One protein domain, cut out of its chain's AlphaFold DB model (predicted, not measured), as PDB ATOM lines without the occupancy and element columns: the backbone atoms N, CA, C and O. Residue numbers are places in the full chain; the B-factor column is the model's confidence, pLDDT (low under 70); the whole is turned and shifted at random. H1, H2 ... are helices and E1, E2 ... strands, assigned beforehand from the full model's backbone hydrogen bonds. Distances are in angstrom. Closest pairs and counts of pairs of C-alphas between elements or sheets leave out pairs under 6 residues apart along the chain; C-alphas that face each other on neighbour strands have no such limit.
ATOM      1  N   ALA A  12      42.672 -16.947   0.653       75.38
ATOM      2  CA  ALA A  12      42.654 -15.491   0.750       75.38
ATOM      3  C   ALA A  12      42.225 -15.055   2.154       75.38
ATOM      4  O   ALA A  12      41.230 -15.560   2.659       75.38
ATOM      5  N   ILE A  13      42.940 -14.118   2.777       78.19
ATOM      6  CA  ILE A  13      42.549 -13.548   4.076       78.19
ATOM      7  C   ILE A  13      42.031 -12.130   3.850       78.19
ATOM      8  O   ILE A  13      42.746 -11.284   3.315       78.19
ATOM      9  N   TYR A  14      40.802 -11.880   4.288       78.50
ATOM     10  CA  TYR A  14      40.136 -10.585   4.267       78.50
ATOM     11  C   TYR A  14      40.175  -9.974   5.648       78.50
ATOM     12  O   TYR A  14      39.839 -10.640   6.620       78.50
ATOM     13  N   LYS A  15      40.556  -8.703   5.724       80.44
ATOM     14  CA  LYS A  15      40.506  -7.931   6.961       80.44
ATOM     15  C   LYS A  15      39.448  -6.852   6.795       80.44
ATOM     16  O   LYS A  15      39.583  -5.998   5.926       80.44
ATOM     17  N   LEU A  16      38.394  -6.921   7.594       84.31
ATOM     18  CA  LEU A  16      37.339  -5.916   7.653       84.31
ATOM     19  C   LEU A  16      37.590  -5.020   8.870       84.31
ATOM     20  O   LEU A  16      37.952  -5.522   9.935       84.31
ATOM     21  N   GLY A  17      37.397  -3.709   8.722       79.12
ATOM     22  CA  GLY A  17      37.672  -2.738   9.790       79.12
ATOM     23  C   GLY A  17      39.148  -2.441  10.010       79.12
ATOM     24  O   GLY A  17      39.554  -2.145  11.135       79.12
ATOM     25  N   VAL A  18      39.937  -2.519   8.941       78.38
ATOM     26  CA  VAL A  18      41.326  -2.061   8.905       78.38
ATOM     27  C   VAL A  18      41.423  -0.930   7.892       78.38
ATOM     28  O   VAL A  18      40.901  -1.053   6.786       78.38
ATOM     29  N   ASP A  19      42.062   0.154   8.302       74.19
ATOM     30  CA  ASP A  19      42.320   1.333   7.486       74.19
ATOM     31  C   ASP A  19      43.439   1.085   6.461       74.19
ATOM     32  O   ASP A  19      44.204   0.118   6.586       74.19
ATOM     33  N   ASP A  20      43.579   1.962   5.468       67.50
ATOM     34  CA  ASP A  20      44.641   1.861   4.457       67.50
ATOM     35  C   ASP A  20      46.044   1.997   5.082       67.50
ATOM     36  O   ASP A  20      46.996   1.395   4.578       67.50
ATOM     37  N   ASP A  21      46.158   2.679   6.227       69.19
ATOM     38  CA  ASP A  21      47.385   2.772   7.035       69.19
ATOM     39  C   ASP A  21      47.688   1.500   7.856       69.19
ATOM     40  O   ASP A  21      48.699   1.419   8.556       69.19
ATOM     41  N   GLY A  22      46.820   0.484   7.806       67.06
ATOM     42  CA  GLY A  22      46.947  -0.741   8.601       67.06
ATOM     43  C   GLY A  22      46.464  -0.599  10.048       67.06
ATOM     44  O   GLY A  22      46.541  -1.563  10.818       67.06
ATOM     45  N   HIS A  23      45.932   0.567  10.422       74.19
ATOM     46  CA  HIS A  23      45.298   0.780  11.717       74.19
ATOM     47  C   HIS A  23      43.961   0.044  11.797       74.19
ATOM     48  O   HIS A  23      43.124   0.106  10.900       74.19
ATOM     49  N   VAL A  24      43.746  -0.671  12.898       76.25
ATOM     50  CA  VAL A  24      42.479  -1.354  13.159       76.25
ATOM     51  C   VAL A  24      41.508  -0.309  13.707       76.25
ATOM     52  O   VAL A  24      41.467  -0.087  14.912       76.25
ATOM     53  N   SER A  25      40.797   0.377  12.812       74.88
ATOM     54  CA  SER A  25      39.791   1.405  13.138       74.88
ATOM     55  C   SER A  25      38.441   0.791  13.522       74.88
ATOM     56  O   SER A  25      37.670   1.387  14.279       74.88
ATOM     57  N   GLY A  26      38.183  -0.424  13.018       79.06
ATOM     58  CA  GLY A  26      36.949  -1.186  13.174       79.06
ATOM     59  C   GLY A  26      35.777  -0.607  12.396       79.06
ATOM     60  O   GLY A  26      35.684   0.591  12.151       79.06
ATOM     61  N   LEU A  27      34.860  -1.489  12.017       82.25
ATOM     62  CA  LEU A  27      33.590  -1.138  11.396       82.25
ATOM     63  C   LEU A  27      32.474  -1.188  12.427       82.25
ATOM     64  O   LEU A  27      32.544  -1.912  13.422       82.25
ATOM     65  N   ARG A  28      31.405  -0.447  12.153       84.12
ATOM     66  CA  ARG A  28      30.153  -0.589  12.893       84.12
ATOM     67  C   ARG A  28      29.594  -2.004  12.694       84.12
ATOM     68  O   ARG A  28      29.877  -2.634  11.673       84.12
ATOM     69  N   PRO A  29      28.774  -2.523  13.620       82.75
ATOM     70  CA  PRO A  29      28.211  -3.864  13.487       82.75
ATOM     71  C   PRO A  29      27.381  -4.022  12.205       82.75
ATOM     72  O   PRO A  29      27.454  -5.059  11.555       82.75
ATOM     73  N   SER A  30      26.643  -2.981  11.807       83.50
ATOM     74  CA  SER A  30      25.866  -2.939  10.559       83.50
ATOM     75  C   SER A  30      26.748  -3.072   9.311       83.50
ATOM     76  O   SER A  30      26.512  -3.938   8.471       83.50
ATOM     77  N   GLU A  31      27.799  -2.257   9.229       83.69
ATOM     78  CA  GLU A  31      28.801  -2.253   8.152       83.69
ATOM     79  C   GLU A  31      29.524  -3.605   8.042       83.69
ATOM     80  O   GLU A  31      29.722  -4.154   6.952       83.69
ATOM     81  N   LEU A  32      29.880  -4.178   9.197       83.75
ATOM     82  CA  LEU A  32      30.523  -5.482   9.291       83.75
ATOM     83  C   LEU A  32      29.618  -6.588   8.740       83.75
ATOM     84  O   LEU A  32      30.075  -7.414   7.951       83.75
ATOM     85  N   ILE A  33      28.342  -6.594   9.134       85.75
ATOM     86  CA  ILE A  33      27.352  -7.572   8.666       85.75
ATOM     87  C   ILE A  33      27.142  -7.438   7.156       85.75
ATOM     88  O   ILE A  33      27.101  -8.457   6.465       85.75
ATOM     89  N   SER A  34      27.059  -6.217   6.623       85.25
ATOM     90  CA  SER A  34      26.925  -5.985   5.177       85.25
ATOM     91  C   SER A  34      28.131  -6.532   4.400       85.25
ATOM     92  O   SER A  34      27.989  -7.287   3.428       85.25
ATOM     93  N   SER A  35      29.337  -6.245   4.897       83.25
ATOM     94  CA  SER A  35      30.591  -6.743   4.326       83.25
ATOM     95  C   SER A  35      30.679  -8.271   4.373       83.25
ATOM     96  O   SER A  35      31.026  -8.912   3.377       83.25
ATOM     97  N   LEU A  36      30.316  -8.875   5.509       84.31
ATOM     98  CA  LEU A  36      30.311 -10.325   5.694       84.31
ATOM     99  C   LEU A  36      29.281 -11.002   4.783       84.31
ATOM    100  O   LEU A  36      29.618 -11.967   4.105       84.31
ATOM    101  N   THR A  37      28.070 -10.451   4.689       85.69
ATOM    102  CA  THR A  37      27.007 -10.944   3.795       85.69
ATOM    103  C   THR A  37      27.475 -10.939   2.339       85.69
ATOM    104  O   THR A  37      27.197 -11.864   1.571       85.69
ATOM    105  N   THR A  38      28.215  -9.904   1.942       83.38
ATOM    106  CA  THR A  38      28.797  -9.802   0.601       83.38
ATOM    107  C   THR A  38      29.858 -10.881   0.379       83.38
ATOM    108  O   THR A  38      29.811 -11.587  -0.633       83.38
ATOM    109  N   LEU A  39      30.757 -11.089   1.348       81.31
ATOM    110  CA  LEU A  39      31.726 -12.192   1.355       81.31
ATOM    111  C   LEU A  39      31.046 -13.565   1.267       81.31
ATOM    112  O   LEU A  39      31.469 -14.387   0.456       81.31
ATOM    113  N   GLU A  40      29.968 -13.804   2.015       83.94
ATOM    114  CA  GLU A  40      29.174 -15.041   1.969       83.94
ATOM    115  C   GLU A  40      28.551 -15.290   0.601       83.94
ATOM    116  O   GLU A  40      28.645 -16.398   0.064       83.94
ATOM    117  N   ARG A  41      27.972 -14.261  -0.020       82.94
ATOM    118  CA  ARG A  41      27.427 -14.367  -1.381       82.94
ATOM    119  C   ARG A  41      28.513 -14.707  -2.399       82.94
ATOM    120  O   ARG A  41      28.278 -15.535  -3.282       82.94
ATOM    121  N   MET A  42      29.693 -14.101  -2.272       76.19
ATOM    122  CA  MET A  42      30.841 -14.393  -3.136       76.19
ATOM    123  C   MET A  42      31.347 -15.818  -2.923       76.19
ATOM    124  O   MET A  42      31.502 -16.558  -3.893       76.19
ATOM    125  N   ALA A  43      31.524 -16.237  -1.673       77.81
ATOM    126  CA  ALA A  43      31.959 -17.583  -1.333       77.81
ATOM    127  C   ALA A  43      30.977 -18.639  -1.854       77.81
ATOM    128  O   ALA A  43      31.396 -19.609  -2.480       77.81
ATOM    129  N   LYS A  44      29.666 -18.402  -1.723       82.12
ATOM    130  CA  LYS A  44      28.625 -19.279  -2.274       82.12
ATOM    131  C   LYS A  44      28.704 -19.397  -3.799       82.12
ATOM    132  O   LYS A  44      28.571 -20.496  -4.327       82.12
ATOM    133  N   ARG A  45      28.946 -18.291  -4.512       77.81
ATOM    134  CA  ARG A  45      29.109 -18.291  -5.981       77.81
ATOM    135  C   ARG A  45      30.377 -19.001  -6.436       77.81
ATOM    136  O   ARG A  45      30.360 -19.685  -7.451       77.81
ATOM    137  N   LEU A  46      31.456 -18.833  -5.685       73.62
ATOM    138  CA  LEU A  46      32.767 -19.403  -5.977       73.62
ATOM    139  C   LEU A  46      32.938 -20.817  -5.404       73.62
ATOM    140  O   LEU A  46      34.039 -21.351  -5.456       73.62
ATOM    141  N   ASN A  47      31.889 -21.407  -4.818       75.94
ATOM    142  CA  ASN A  47      31.960 -22.687  -4.105       75.94
ATOM    143  C   ASN A  47      33.150 -22.735  -3.117       75.94
ATOM    144  O   ASN A  47      33.937 -23.676  -3.061       75.94
ATOM    145  N   SER A  48      33.336 -21.640  -2.387       79.00
ATOM    146  CA  SER A  48      34.414 -21.439  -1.425       79.00
ATOM    147  C   SER A  48      33.869 -21.483  -0.002       79.00
ATOM    148  O   SER A  48      32.726 -21.112   0.258       79.00
ATOM    149  N   THR A  49      34.704 -21.908   0.935       81.31
ATOM    150  CA  THR A  49      34.408 -21.916   2.365       81.31
ATOM    151  C   THR A  49      34.947 -20.648   3.017       81.31
ATOM    152  O   THR A  49      36.093 -20.259   2.786       81.31
ATOM    153  N   LEU A  50      34.125 -20.015   3.852       83.25
ATOM    154  CA  LEU A  50      34.520 -18.898   4.704       83.25
ATOM    155  C   LEU A  50      34.825 -19.407   6.105       83.25
ATOM    156  O   LEU A  50      34.016 -20.105   6.708       83.25
ATOM    157  N   HIS A  51      35.976 -19.015   6.628       85.56
ATOM    158  CA  HIS A  51      36.387 -19.295   7.990       85.56
ATOM    159  C   HIS A  51      36.743 -17.981   8.683       85.56
ATOM    160  O   HIS A  51      37.773 -17.391   8.353       85.56
ATOM    161  N   PRO A  52      35.931 -17.499   9.639       85.12
ATOM    162  CA  PRO A  52      36.352 -16.394  10.486       85.12
ATOM    163  C   PRO A  52      37.587 -16.840  11.277       85.12
ATOM    164  O   PRO A  52      37.559 -17.849  11.977       85.12
ATOM    165  N   LEU A  53      38.693 -16.121  11.106       86.62
ATOM    166  CA  LEU A  53      39.951 -16.398  11.795       86.62
ATOM    167  C   LEU A  53      40.015 -15.658  13.125       86.62
ATOM    168  O   LEU A  53      40.411 -16.231  14.137       86.62
ATOM    169  N   ARG A  54      39.669 -14.368  13.114       85.19
ATOM    170  CA  ARG A  54      39.847 -13.499  14.275       85.19
ATOM    171  C   ARG A  54      38.814 -12.392  14.285       85.19
ATOM    172  O   ARG A  54      38.727 -11.660  13.316       85.19
ATOM    173  N   GLU A  55      38.095 -12.223  15.387       87.69
ATOM    174  CA  GLU A  55      37.280 -11.032  15.646       87.69
ATOM    175  C   GLU A  55      37.979 -10.186  16.718       87.69
ATOM    176  O   GLU A  55      38.525 -10.712  17.690       87.69
ATOM    177  N   ARG A  56      37.984  -8.868  16.536       86.06
ATOM    178  CA  ARG A  56      38.473  -7.890  17.500       86.06
ATOM    179  C   ARG A  56      37.415  -6.822  17.701       86.06
ATOM    180  O   ARG A  56      37.086  -6.090  16.773       86.06
ATOM    181  N   VAL A  57      36.922  -6.711  18.925       84.81
ATOM    182  CA  VAL A  57      36.083  -5.586  19.338       84.81
ATOM    183  C   VAL A  57      37.000  -4.437  19.739       84.81
ATOM    184  O   VAL A  57      38.015  -4.640  20.406       84.81
ATOM    185  N   ILE A  58      36.672  -3.245  19.271       82.62
ATOM    186  CA  ILE A  58      37.385  -2.007  19.541       82.62
ATOM    187  C   ILE A  58      36.449  -1.171  20.387       82.62
ATOM    188  O   ILE A  58      35.367  -0.771  19.946       82.62
ATOM    189  N   GLU A  59      36.860  -0.960  21.627       75.12
ATOM    190  CA  GLU A  59      36.110  -0.128  22.546       75.12
ATOM    191  C   GLU A  59      36.221   1.337  22.109       75.12
ATOM    192  O   GLU A  59      37.306   1.785  21.713       75.12
ATOM    193  N   PRO A  60      35.110   2.091  22.145       69.19
ATOM    194  CA  PRO A  60      35.128   3.498  21.798       69.19
ATOM    195  C   PRO A  60      36.047   4.224  22.780       69.19
ATOM    196  O   PRO A  60      35.828   4.232  23.992       69.19
ATOM    197  N   THR A  61      37.119   4.815  22.260       63.66
ATOM    198  CA  THR A  61      38.011   5.634  23.075       63.66
ATOM    199  C   THR A  61      37.246   6.885  23.501       63.66
ATOM    200  O   THR A  61      36.543   7.482  22.690       63.66
ATOM    201  N   THR A  62      37.390   7.308  24.758       61.00
ATOM    202  CA  THR A  62      36.654   8.437  25.375       61.00
ATOM    203  C   THR A  62      36.796   9.784  24.651       61.00
ATOM    204  O   THR A  62      36.069  10.725  24.950       61.00
ATOM    205  N   ILE A  63      37.722   9.869  23.696       63.53
ATOM    206  CA  ILE A  63      38.042  11.029  22.856       63.53
ATOM    207  C   ILE A  63      37.209  11.100  21.568       63.53
ATOM    208  O   ILE A  63      37.138  12.155  20.943       63.53
ATOM    209  N   SER A  64      36.560  10.005  21.172       58.38
ATOM    210  CA  SER A  64      35.766   9.921  19.948       58.38
ATOM    211  C   SER A  64      34.285  10.042  20.300       58.38
ATOM    212  O   SER A  64      33.761   9.241  21.068       58.38
ATOM    213  N   SER A  65      33.573  11.014  19.722       59.66
ATOM    214  CA  SER A  65      32.128  11.223  19.947       59.66
ATOM    215  C   SER A  65      31.246  10.039  19.504       59.66
ATOM    216  O   SER A  65      30.058   9.988  19.818       59.66
ATOM    217  N   ASP A  66      31.835   9.077  18.795       59.31
ATOM    218  CA  ASP A  66      31.210   7.852  18.311       59.31
ATOM    219  C   ASP A  66      31.180   6.806  19.447       59.31
ATOM    220  O   ASP A  66      32.131   6.054  19.652       59.31
ATOM    221  N   LYS A  67      30.075   6.744  20.203       62.34
ATOM    222  CA  LYS A  67      29.823   5.715  21.243       62.34
ATOM    223  C   LYS A  67      29.555   4.311  20.678       62.34
ATOM    224  O   LYS A  67      29.128   3.420  21.409       62.34
ATOM    225  N   GLU A  68      29.733   4.110  19.380       69.75
ATOM    226  CA  GLU A  68      29.420   2.843  18.733       69.75
ATOM    227  C   GLU A  68      30.539   1.823  18.932       69.75
ATOM    228  O   GLU A  68      31.715   2.099  18.692       69.75
ATOM    229  N   CYS A  69      30.158   0.612  19.339       75.12
ATOM    230  CA  CYS A  69      31.066  -0.526  19.401       75.12
ATOM    231  C   CYS A  69      31.568  -0.845  17.993       75.12
ATOM    232  O   CYS A  69      30.787  -1.263  17.135       75.12
ATOM    233  N   ARG A  70      32.871  -0.692  17.761       83.00
ATOM    234  CA  ARG A  70      33.480  -1.033  16.475       83.00
ATOM    235  C   ARG A  70      34.066  -2.431  16.534       83.00
ATOM    236  O   ARG A  70      34.539  -2.885  17.571       83.00
ATOM    237  N   LYS A  71      34.023  -3.140  15.417       84.81
ATOM    238  CA  LYS A  71      34.534  -4.499  15.289       84.81
ATOM    239  C   LYS A  71      35.374  -4.623  14.032       84.81
ATOM    240  O   LYS A  71      35.003  -4.138  12.968       84.81
ATOM    241  N   ALA A  72      36.501  -5.299  14.156       85.81
ATOM    242  CA  ALA A  72      37.322  -5.726  13.042       85.81
ATOM    243  C   ALA A  72      37.339  -7.250  13.002       85.81
ATOM    244  O   ALA A  72      37.420  -7.895  14.046       85.81
ATOM    245  N   ILE A  73      37.260  -7.837  11.813       85.94
ATOM    246  CA  ILE A  73      37.300  -9.291  11.654       85.94
ATOM    247  C   ILE A  73      38.240  -9.676  10.520       85.94
ATOM    248  O   ILE A  73      38.269  -9.048   9.463       85.94
ATOM    249  N   GLU A  74      39.016 -10.724  10.752       86.31
ATOM    250  CA  GLU A  74      39.828 -11.400   9.756       86.31
ATOM    251  C   GLU A  74      39.108 -12.680   9.334       86.31
ATOM    252  O   GLU A  74      38.776 -13.519  10.172       86.31
ATOM    253  N   VAL A  75      38.865 -12.839   8.037       84.56
ATOM    254  CA  VAL A  75      38.124 -13.964   7.462       84.56
ATOM    255  C   VAL A  75      38.961 -14.616   6.374       84.56
ATOM    256  O   VAL A  75      39.378 -13.970   5.417       84.56
ATOM    257  N   LEU A  76      39.195 -15.915   6.500       83.94
ATOM    258  CA  LEU A  76      39.822 -16.738   5.479       83.94
ATOM    259  C   LEU A  76      38.760 -17.235   4.500       83.94
ATOM    260  O   LEU A  76      37.874 -18.001   4.868       83.94
ATOM    261  N   VAL A  77      38.889 -16.867   3.236       80.81
ATOM    262  CA  VAL A  77      38.199 -17.519   2.126       80.81
ATOM    263  C   VAL A  77      39.115 -18.611   1.593       80.81
ATOM    264  O   VAL A  77      40.241 -18.344   1.162       80.81
ATOM    265  N   ARG A  78      38.636 -19.849   1.605       79.25
ATOM    266  CA  ARG A  78      39.311 -20.987   0.987       79.25
ATOM    267  C   ARG A  78      38.447 -21.532  -0.134       79.25
ATOM    268  O   ARG A  78      37.321 -21.953   0.104       79.25
ATOM    269  N   LEU A  79      38.997 -21.582  -1.335       73.75
ATOM    270  CA  LEU A  79      38.346 -22.251  -2.449       73.75
ATOM    271  C   LEU A  79      38.325 -23.767  -2.205       73.75
ATOM    272  O   LEU A  79      39.357 -24.351  -1.854       73.75
ATOM    273  N   ALA A  80      37.161 -24.401  -2.366       69.44
ATOM    274  CA  ALA A  80      37.094 -25.855  -2.390       69.44
ATOM    275  C   ALA A  80      37.850 -26.365  -3.627       69.44
ATOM    276  O   ALA A  80      37.793 -25.720  -4.672       69.44
ATOM    277  N   PRO A  81      38.559 -27.501  -3.546       61.69
ATOM    278  CA  PRO A  81      39.168 -28.110  -4.719       61.69
ATOM    279  C   PRO A  81      38.048 -28.635  -5.627       61.69
ATOM    280  O   PRO A  81      37.660 -29.795  -5.546       61.69
ATOM    281  N   THR A  82      37.465 -27.770  -6.450       54.72
ATOM    282  CA  THR A  82      36.618 -28.203  -7.554       54.72
ATOM    283  C   THR A  82      37.545 -28.732  -8.648       54.72
ATOM    284  O   THR A  82      38.591 -28.145  -8.926       54.72
ATOM    285  N   THR A  83      37.199 -29.890  -9.212       46.62
ATOM    286  CA  THR A  83      37.956 -30.682 -10.205       46.62
ATOM    287  C   THR A  83      38.046 -29.992 -11.578       46.62
ATOM    288  O   THR A  83      37.853 -30.591 -12.630       46.62
ATOM    289  N   ASN A  84      38.297 -28.688 -11.597       50.38
ATOM    290  CA  ASN A  84      38.272 -27.851 -12.783       50.38
ATOM    291  C   ASN A  84      39.492 -26.929 -12.701       50.38
ATOM    292  O   ASN A  84      39.386 -25.770 -12.304       50.38
ATOM    293  N   GLU A  85      40.659 -27.452 -13.079       50.12
ATOM    294  CA  GLU A  85      41.983 -26.799 -13.043       50.12
ATOM    295  C   GLU A  85      42.107 -25.504 -13.891       50.12
ATOM    296  O   GLU A  85      43.206 -25.016 -14.135       50.12
ATOM    297  N   GLY A  86      40.997 -24.907 -14.339       51.25
ATOM    298  CA  GLY A  86      40.971 -23.809 -15.309       51.25
ATOM    299  C   GLY A  86      40.284 -22.513 -14.869       51.25
ATOM    300  O   GLY A  86      40.363 -21.531 -15.611       51.25
ATOM    301  N   VAL A  87      39.626 -22.437 -13.698       51.97
ATOM    302  CA  VAL A  87      39.057 -21.152 -13.233       51.97
ATOM    303  C   VAL A  87      40.193 -20.280 -12.707       51.97
ATOM    304  O   VAL A  87      40.566 -20.302 -11.537       51.97
ATOM    305  N   SER A  88      40.781 -19.561 -13.657       49.72
ATOM    306  CA  SER A  88      41.973 -18.734 -13.545       49.72
ATOM    307  C   SER A  88      42.020 -17.935 -12.244       49.72
ATOM    308  O   SER A  88      41.109 -17.164 -11.944       49.72
ATOM    309  N   ARG A  89      43.146 -18.045 -11.523       52.81
ATOM    310  CA  ARG A  89      43.520 -17.237 -10.340       52.81
ATOM    311  C   ARG A  89      43.228 -15.736 -10.501       52.81
ATOM    312  O   ARG A  89      42.948 -15.058  -9.518       52.81
ATOM    313  N   MET A  90      43.247 -15.235 -11.737       51.66
ATOM    314  CA  MET A  90      42.932 -13.850 -12.082       51.66
ATOM    315  C   MET A  90      41.449 -13.493 -11.880       51.66
ATOM    316  O   MET A  90      41.148 -12.425 -11.350       51.66
ATOM    317  N   LEU A  91      40.518 -14.396 -12.219       54.78
ATOM    318  CA  LEU A  91      39.073 -14.158 -12.118       54.78
ATOM    319  C   LEU A  91      38.626 -13.935 -10.674       54.78
ATOM    320  O   LEU A  91      37.715 -13.154 -10.450       54.78
ATOM    321  N   TYR A  92      39.292 -14.553  -9.696       59.97
ATOM    322  CA  TYR A  92      39.001 -14.337  -8.277       59.97
ATOM    323  C   TYR A  92      39.300 -12.906  -7.850       59.97
ATOM    324  O   TYR A  92      38.447 -12.256  -7.253       59.97
ATOM    325  N   SER A  93      40.486 -12.399  -8.196       54.31
ATOM    326  CA  SER A  93      40.859 -11.017  -7.881       54.31
ATOM    327  C   SER A  93      39.925 -10.011  -8.556       54.31
ATOM    328  O   SER A  93      39.495  -9.062  -7.910       54.31
ATOM    329  N   VAL A  94      39.536 -10.270  -9.811       56.38
ATOM    330  CA  VAL A  94      38.658  -9.394 -10.598       56.38
ATOM    331  C   VAL A  94      37.210  -9.459 -10.107       56.38
ATOM    332  O   VAL A  94      36.599  -8.415  -9.913       56.38
ATOM    333  N   LEU A  95      36.663 -10.650  -9.836       58.66
ATOM    334  CA  LEU A  95      35.305 -10.811  -9.305       58.66
ATOM    335  C   LEU A  95      35.161 -10.147  -7.936       58.66
ATOM    336  O   LEU A  95      34.168  -9.467  -7.698       58.66
ATOM    337  N   LEU A  96      36.153 -10.285  -7.057       59.06
ATOM    338  CA  LEU A  96      36.138  -9.618  -5.755       59.06
ATOM    339  C   LEU A  96      36.239  -8.093  -5.873       59.06
ATOM    340  O   LEU A  96      35.511  -7.389  -5.176       59.06
ATOM    341  N   TYR A  97      37.069  -7.574  -6.784       56.88
ATOM    342  CA  TYR A  97      37.169  -6.128  -7.022       56.88
ATOM    343  C   TYR A  97      35.882  -5.539  -7.622       56.88
ATOM    344  O   TYR A  97      35.418  -4.479  -7.193       56.88
ATOM    345  N   GLN A  98      35.285  -6.242  -8.590       52.91
ATOM    346  CA  GLN A  98      34.043  -5.842  -9.255       52.91
ATOM    347  C   GLN A  98      32.874  -5.806  -8.258       52.91
ATOM    348  O   GLN A  98      32.092  -4.858  -8.257       52.91
ATOM    349  N   PHE A  99      32.765  -6.811  -7.382       53.19
ATOM    350  CA  PHE A  99      31.678  -6.887  -6.401       53.19
ATOM    351  C   PHE A  99      31.831  -5.891  -5.250       53.19
ATOM    352  O   PHE A  99      30.824  -5.346  -4.800       53.19
ATOM    353  N   PHE A 100      33.059  -5.611  -4.802       52.38
ATOM    354  CA  PHE A 100      33.287  -4.603  -3.765       52.38
ATOM    355  C   PHE A 100      33.004  -3.184  -4.282       52.38
ATOM    356  O   PHE A 100      32.337  -2.412  -3.598       52.38
ATOM    357  N   SER A 101      33.390  -2.866  -5.528       48.69
ATOM    358  CA  SER A 101      33.067  -1.564  -6.143       48.69
ATOM    359  C   SER A 101      31.558  -1.314  -6.243       48.69
ATOM    360  O   SER A 101      31.126  -0.183  -6.044       48.69
ATOM    361  N   CYS A 102      30.753  -2.357  -6.481       45.78
ATOM    362  CA  CYS A 102      29.289  -2.253  -6.485       45.78
ATOM    363  C   CYS A 102      28.662  -2.072  -5.094       45.78
ATOM    364  O   CYS A 102      27.519  -1.637  -5.015       45.78
ATOM    365  N   ASN A 103      29.345  -2.448  -4.007       43.31
ATOM    366  CA  ASN A 103      28.791  -2.339  -2.651       43.31
ATOM    367  C   ASN A 103      29.132  -1.001  -1.978       43.31
ATOM    368  O   ASN A 103      28.412  -0.575  -1.090       43.31
ATOM    369  N   VAL A 104      30.185  -0.321  -2.441       42.41
ATOM    370  CA  VAL A 104      30.591   1.015  -1.962       42.41
ATOM    371  C   VAL A 104      29.766   2.147  -2.609       42.41
ATOM    372  O   VAL A 104      29.873   3.296  -2.201       42.41
ATOM    373  N   THR A 105      28.928   1.857  -3.613       36.47
ATOM    374  CA  THR A 105      28.153   2.874  -4.358       36.47
ATOM    375  C   THR A 105      26.706   3.088  -3.893       36.47
ATOM    376  O   THR A 105      25.927   3.662  -4.654       36.47
TER     377      THR A 105
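Overview. This is residues 12 to 105 of the 106 residues of an uncharacterized protein of Schistosoma mattheei (UniProt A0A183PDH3). What is the shape? A twisted three-stranded antiparallel sheet, E1 E3 E2, has H1 packed along one face in two layers, with H2 off the sheet; links make both far ends. What builds it? The 94 printed residues run E1, H1, E2, E3, H2, class mixed; only just loose, close to compact, radius of gyration of the C-alphas 15.2 A, spans 53 by 27 by 22 A.

Arrangement. How do strands pair? E1, residues 12 to 16, neighbours E3, residues 70 to 79, with N 14 and O 75 2.8 A apart. E2, residues 48 to 58, and E3 form a hairpin, with N 51 and O 76 2.8 A apart. Where are the helices? H1, residues 29 to 45, is on the sheet along E3, height over the sheet 9.0 A, the closest C-alphas of H1 and E3 being those of Pro 29 and Lys 71, 6.6 A; E1, H1 and E2 form a split strand-helix-strand unit, E3 between its strands, crossover right-handed. H2, residues 89 to 103, is close to H1 but not clearly touching, C-alphas of Met 42 and Leu 96 being closest, 7.6 A. Every O i to N i+4 pair is within hydrogen-bond range in H1, 10 of 11 in H2.

Along the chain. Where does E1 begin? C-alpha 12 is at (42.654, -15.491, 0.750). Where does H2 end? C-alpha 103 is at (28.791, -2.339, -2.651); H1 spans 24.2 A, E3 28.8 A.

Size, cuts and confidence. Which links are long? E1 to H1 and E2 to E3; the printed part has no cut. Where is pLDDT under 70? Residues 20 to 22, 60 to 68 and 80 to 105.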